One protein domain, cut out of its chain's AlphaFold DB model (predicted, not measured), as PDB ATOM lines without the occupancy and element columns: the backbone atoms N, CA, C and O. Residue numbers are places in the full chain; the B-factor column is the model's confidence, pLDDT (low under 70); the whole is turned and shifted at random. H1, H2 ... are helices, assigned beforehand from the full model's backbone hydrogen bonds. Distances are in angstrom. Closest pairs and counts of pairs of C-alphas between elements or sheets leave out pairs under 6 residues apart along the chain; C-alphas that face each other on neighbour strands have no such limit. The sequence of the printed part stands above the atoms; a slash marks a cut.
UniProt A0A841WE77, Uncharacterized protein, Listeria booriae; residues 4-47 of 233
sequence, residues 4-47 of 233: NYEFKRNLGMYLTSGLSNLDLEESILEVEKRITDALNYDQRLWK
ATOM      1  N   ASN A   4     101.470 148.911 149.405       74.56
ATOM      2  CA  ASN A   4     102.603 147.997 149.310       74.56
ATOM      3  C   ASN A   4     103.931 148.668 149.696       74.56
ATOM      4  O   ASN A   4     104.829 148.017 150.232       74.56
ATOM      5  N   TYR A   5     104.071 149.967 149.435       68.62
ATOM      6  CA  TYR A   5     105.292 150.700 149.740       68.62
ATOM      7  C   TYR A   5     105.449 150.916 151.248       68.62
ATOM      8  O   TYR A   5     106.479 150.574 151.836       68.62
ATOM      9  N   GLU A   6     104.396 151.418 151.893       77.62
ATOM     10  CA  GLU A   6     104.373 151.621 153.340       77.62
ATOM     11  C   GLU A   6     104.579 150.300 154.092       77.62
ATOM     12  O   GLU A   6     105.368 150.238 155.038       77.62
ATOM     13  N   PHE A   7     103.969 149.216 153.606       83.50
ATOM     14  CA  PHE A   7     104.195 147.879 154.139       83.50
ATOM     15  C   PHE A   7     105.675 147.464 154.084       83.50
ATOM     16  O   PHE A   7     106.236 147.062 155.105       83.50
ATOM     17  N   LYS A   8     106.339 147.594 152.924       84.25
ATOM     18  CA  LYS A   8     107.766 147.240 152.768       84.25
ATOM     19  C   LYS A   8     108.658 148.049 153.705       84.25
ATOM     20  O   LYS A   8     109.568 147.483 154.313       84.25
ATOM     21  N   ARG A   9     108.400 149.353 153.834       81.38
ATOM     22  CA  ARG A   9     109.144 150.246 154.731       81.38
ATOM     23  C   ARG A   9     108.991 149.815 156.186       81.38
ATOM     24  O   ARG A   9     109.992 149.612 156.870       81.38
ATOM     25  N   ASN A  10     107.751 149.636 156.637       87.00
ATOM     26  CA  ASN A  10     107.448 149.276 158.021       87.00
ATOM     27  C   ASN A  10     108.025 147.899 158.374       87.00
ATOM     28  O   ASN A  10     108.621 147.736 159.440       87.00
ATOM     29  N   LEU A  11     107.935 146.934 157.453       89.56
ATOM     30  CA  LEU A  11     108.580 145.635 157.606       89.56
ATOM     31  C   LEU A  11     110.104 145.779 157.706       89.56
ATOM     32  O   LEU A  11     110.707 145.207 158.608       89.56
ATOM     33  N   GLY A  12     110.726 146.574 156.832       87.62
ATOM     34  CA  GLY A  12     112.163 146.844 156.876       87.62
ATOM     35  C   GLY A  12     112.613 147.414 158.222       87.62
ATOM     36  O   GLY A  12     113.555 146.896 158.813       87.62
ATOM     37  N   MET A  13     111.900 148.418 158.743       87.19
ATOM     38  CA  MET A  13     112.176 149.010 160.057       87.19
ATOM     39  C   MET A  13     112.013 148.003 161.198       87.19
ATOM     40  O   MET A  13     112.862 147.938 162.084       87.19
ATOM     41  N   TYR A  14     110.944 147.203 161.186       90.38
ATOM     42  CA  TYR A  14     110.723 146.163 162.193       90.38
ATOM     43  C   TYR A  14     111.860 145.134 162.199       90.38
ATOM     44  O   TYR A  14     112.410 144.800 163.252       90.38
ATOM     45  N   LEU A  15     112.257 144.670 161.014       91.69
ATOM     46  CA  LEU A  15     113.297 143.660 160.865       91.69
ATOM     47  C   LEU A  15     114.665 144.157 161.341       91.69
ATOM     48  O   LEU A  15     115.403 143.375 161.928       91.69
ATOM     49  N   THR A  16     114.990 145.437 161.154       89.94
ATOM     50  CA  THR A  16     116.324 145.982 161.472       89.94
ATOM     51  C   THR A  16     116.395 146.788 162.769       89.94
ATOM     52  O   THR A  16     117.480 147.205 163.172       89.94
ATOM     53  N   SER A  17     115.269 146.996 163.457       89.69
ATOM     54  CA  SER A  17     115.211 147.790 164.689       89.69
ATOM     55  C   SER A  17     116.202 147.295 165.751       89.69
ATOM     56  O   SER A  17     116.232 146.103 166.078       89.69
ATOM     57  N   GLY A  18     117.003 148.217 166.294       86.94
ATOM     58  CA  GLY A  18     118.009 147.939 167.324       86.94
ATOM     59  C   GLY A  18     119.299 147.278 166.821       86.94
ATOM     60  O   GLY A  18     120.171 146.996 167.639       86.94
ATOM     61  N   LEU A  19     119.447 147.044 165.513       89.19
ATOM     62  CA  LEU A  19     120.662 146.472 164.923       89.19
ATOM     63  C   LEU A  19     121.609 147.582 164.454       89.19
ATOM     64  O   LEU A  19     121.183 148.542 163.816       89.19
ATOM     65  N   SER A  20     122.901 147.444 164.757       76.19
ATOM     66  CA  SER A  20     123.919 148.443 164.406       76.19
ATOM     67  C   SER A  20     124.587 148.180 163.055       76.19
ATOM     68  O   SER A  20     124.959 149.127 162.366       76.19
ATOM     69  N   ASN A  21     124.751 146.910 162.666       81.44
ATOM     70  CA  ASN A  21     125.420 146.523 161.428       81.44
ATOM     71  C   ASN A  21     124.914 145.165 160.915       81.44
ATOM     72  O   ASN A  21     125.122 144.136 161.552       81.44
ATOM     73  N   LEU A  22     124.310 145.159 159.725       82.88
ATOM     74  CA  LEU A  22     123.754 143.958 159.091       82.88
ATOM     75  C   LEU A  22     124.806 143.002 158.506       82.88
ATOM     76  O   LEU A  22     124.442 141.915 158.066       82.88
ATOM     77  N   ASP A  23     126.088 143.371 158.514       80.31
ATOM     78  CA  ASP A  23     127.182 142.469 158.144       80.31
ATOM     79  C   ASP A  23     127.621 141.561 159.310       80.31
ATOM     80  O   ASP A  23     128.370 140.606 159.098       80.31
ATOM     81  N   LEU A  24     127.165 141.833 160.540       86.19
ATOM     82  CA  LEU A  24     127.445 140.989 161.703       86.19
ATOM     83  C   LEU A  24     126.565 139.737 161.686       86.19
ATOM     84  O   LEU A  24     125.347 139.830 161.539       86.19
ATOM     85  N   GLU A  25     127.170 138.573 161.928       88.06
ATOM     86  CA  GLU A  25     126.462 137.285 161.970       88.06
ATOM     87  C   GLU A  25     125.300 137.294 162.975       88.06
ATOM     88  O   GLU A  25     124.199 136.862 162.644       88.06
ATOM     89  N   GLU A  26     125.495 137.889 164.155       89.75
ATOM     90  CA  GLU A  26     124.444 138.046 165.173       89.75
ATOM     91  C   GLU A  26     123.253 138.876 164.673       89.75
ATOM     92  O   GLU A  26     122.101 138.522 164.917       89.75
ATOM     93  N   SER A  27     123.516 139.960 163.934       91.06
ATOM     94  CA  SER A  27     122.452 140.789 163.357       91.06
ATOM     95  C   SER A  27     121.688 140.034 162.271       91.06
ATOM     96  O   SER A  27     120.469 140.141 162.199       91.06
ATOM     97  N   ILE A  28     122.377 139.230 161.457       89.81
ATOM     98  CA  ILE A  28     121.742 138.388 160.434       89.81
ATOM     99  C   ILE A  28     120.825 137.346 161.087       89.81
ATOM    100  O   ILE A  28     119.668 137.228 160.680       89.81
ATOM    101  N   LEU A  29     121.310 136.643 162.115       90.62
ATOM    102  CA  LEU A  29     120.534 135.645 162.862       90.62
ATOM    103  C   LEU A  29     119.292 136.259 163.519       90.62
ATOM    104  O   LEU A  29     118.215 135.666 163.500       90.62
ATOM    105  N   GLU A  30     119.415 137.469 164.066       92.31
ATOM    106  CA  GLU A  30     118.283 138.175 164.667       92.31
ATOM    107  C   GLU A  30     117.216 138.541 163.621       92.31
ATOM    108  O   GLU A  30     116.022 138.361 163.866       92.31
ATOM    109  N   VAL A  31     117.611 138.978 162.419       93.12
ATOM    110  CA  VAL A  31     116.652 139.212 161.326       93.12
ATOM    111  C   VAL A  31     115.987 137.900 160.885       93.12
ATOM    112  O   VAL A  31     114.767 137.865 160.713       93.12
ATOM    113  N   GLU A  32     116.749 136.812 160.716       92.69
ATOM    114  CA  GLU A  32     116.210 135.485 160.366       92.69
ATOM    115  C   GLU A  32     115.161 135.013 161.379       92.69
ATOM    116  O   GLU A  32     114.086 134.537 160.994       92.69
ATOM    117  N   LYS A  33     115.441 135.207 162.672       91.50
ATOM    118  CA  LYS A  33     114.514 134.902 163.760       91.50
ATOM    119  C   LYS A  33     113.237 135.735 163.659       91.50
ATOM    120  O   LYS A  33     112.155 135.157 163.643       91.50
ATOM    121  N   ARG A  34     113.335 137.060 163.496       93.62
ATOM    122  CA  ARG A  34     112.157 137.942 163.362       93.62
ATOM    123  C   ARG A  34     111.268 137.570 162.175       93.62
ATOM    124  O   ARG A  34     110.047 137.615 162.292       93.62
ATOM    125  N   ILE A  35     111.857 137.179 161.041       92.50
ATOM    126  CA  ILE A  35     111.095 136.690 159.880       92.50
ATOM    127  C   ILE A  35     110.404 135.363 160.215       92.50
ATOM    128  O   ILE A  35     109.229 135.190 159.898       92.50
ATOM    129  N   THR A  36     111.120 134.436 160.854       90.38
ATOM    130  CA  THR A  36     110.583 133.128 161.256       90.38
ATOM    131  C   THR A  36     109.401 133.289 162.210       90.38
ATOM    132  O   THR A  36     108.344 132.706 161.975       90.38
ATOM    133  N   ASP A  37     109.545 134.130 163.234       89.50
ATOM    134  CA  ASP A  37     108.501 134.420 164.219       89.50
ATOM    135  C   ASP A  37     107.271 135.060 163.551       89.50
ATOM    136  O   ASP A  37     106.142 134.632 163.789       89.50
ATOM    137  N   ALA A  38     107.475 136.030 162.649       89.75
ATOM    138  CA  ALA A  38     106.386 136.672 161.911       89.75
ATOM    139  C   ALA A  38     105.620 135.689 161.005       89.75
ATOM    140  O   ALA A  38     104.391 135.726 160.946       89.75
ATOM    141  N   LEU A  39     106.326 134.789 160.316       88.12
ATOM    142  CA  LEU A  39     105.720 133.780 159.441       88.12
ATOM    143  C   LEU A  39     105.016 132.656 160.216       88.12
ATOM    144  O   LEU A  39     104.056 132.078 159.708       88.12
ATOM    145  N   ASN A  40     105.469 132.352 161.434       86.88
ATOM    146  CA  ASN A  40     104.864 131.346 162.309       86.88
ATOM    147  C   ASN A  40     103.788 131.908 163.251       86.88
ATOM    148  O   ASN A  40     103.199 131.137 164.008       86.88
ATOM    149  N   TYR A  41     103.488 133.208 163.186       87.94
ATOM    150  CA  TYR A  41     102.448 133.831 164.008       87.94
ATOM    151  C   TYR A  41     101.069 133.173 163.816       87.94
ATOM    152  O   TYR A  41     100.362 132.925 164.793       87.94
ATOM    153  N   ASP A  42     100.704 132.827 162.574       87.44
ATOM    154  CA  ASP A  42      99.516 132.020 162.268       87.44
ATOM    155  C   ASP A  42      99.910 130.699 161.599       87.44
ATOM    156  O   ASP A  42      99.969 130.572 160.374       87.44
ATOM    157  N   GLN A  43     100.150 129.679 162.422       81.06
ATOM    158  CA  GLN A  43     100.567 128.352 161.962       81.06
ATOM    159  C   GLN A  43      99.541 127.668 161.047       81.06
ATOM    160  O   GLN A  43      99.904 126.807 160.246       81.06
ATOM    161  N   ARG A  44      98.262 128.071 161.096       84.56
ATOM    162  CA  ARG A  44      97.210 127.492 160.243       84.56
ATOM    163  C   ARG A  44      97.473 127.759 158.761       84.56
ATOM    164  O   ARG A  44      97.019 126.983 157.920       84.56
ATOM    165  N   LEU A  45      98.226 128.817 158.441       83.81
ATOM    166  CA  LEU A  45      98.644 129.144 157.075       83.81
ATOM    167  C   LEU A  45      99.490 128.030 156.443       83.81
ATOM    168  O   LEU A  45      99.438 127.832 155.228       83.81
ATOM    169  N   TRP A  46     100.214 127.265 157.262       83.75
ATOM    170  CA  TRP A  46     101.103 126.204 156.798       83.75
ATOM    171  C   TRP A  46     100.425 124.827 156.709       83.75
ATOM    172  O   TRP A  46     100.959 123.932 156.055       83.75
ATOM    173  N   LYS A  47      99.206 124.666 157.245       83.06
ATOM    174  CA  LYS A  47      98.454 123.395 157.280       83.06
ATOM    175  C   LYS A  47      99.294 122.256 157.885       83.06
ATOM    176  O   LYS A  47      99.593 122.296 159.068       83.06
TER     177      LYS A  47
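What this domain is: This is residues 4 to 47 of the 233 residues of an uncharacterized protein of Listeria booriae (UniProt A0A841WE77). One long helix, H2, makes the longest axis, and a second helix, H1, slants away from the middle stretch of H2, which it meets with its last two residues, 15 to 16, alone. Residues 4 to 10 of H1 stick out from H2, and beyond the last residues of H2 the small helix H3 stands free. The printed part has 44 residues with three named helices, in the order H1, H2, H3, and no named strand; its class is all helix, since helices hold 33 of the 33 residues in named elements. The whole is loose, with a radius of gyration of the C-alphas of 12.1 A, and flat, spanning 35 by 25 by 13 A.

How they stand to each other: H1, residues 4 to 16, touches H2, residues 25 to 40, with residues 15 to 16 alone. H2 touches H1 with residues 31 to 35 alone. The closest C-alphas, those of Leu 15 and Val 31, are 5.6 A apart. The two helices run opposite ways at a steep tilt of 51 degrees, and their centres are 14.4 A apart. H3, residues 43 to 46, is apart from H1, and H2 and H3 meet only through their link. Every O i to N i+4 pair is within hydrogen-bond range in H1 and H2; H3 is too short for such a pair, and its one O i to N i+3 pair is within range.

Where its parts are: H1 runs from C-alpha 4 at (102.603, 147.997, 149.310) to C-alpha 16, 18.4 A. H2, the longest helix with 16 residues, starts with C-alpha 25 at (126.462, 137.285, 161.970) and measures 22.4 A. H3 ends with C-alpha 46 at (101.103, 126.204, 156.798).

The domain as a whole: The C-alphas of Ser 20 and Lys 47, the two farthest apart, are 36.4 A apart. The printed part has no cut. The link from H1 to H2 is short, with 8 residues, and that from H2 to H3 is tight, with 2. The mean pLDDT of the printed part is 86.5, and residue 5 alone is under 70.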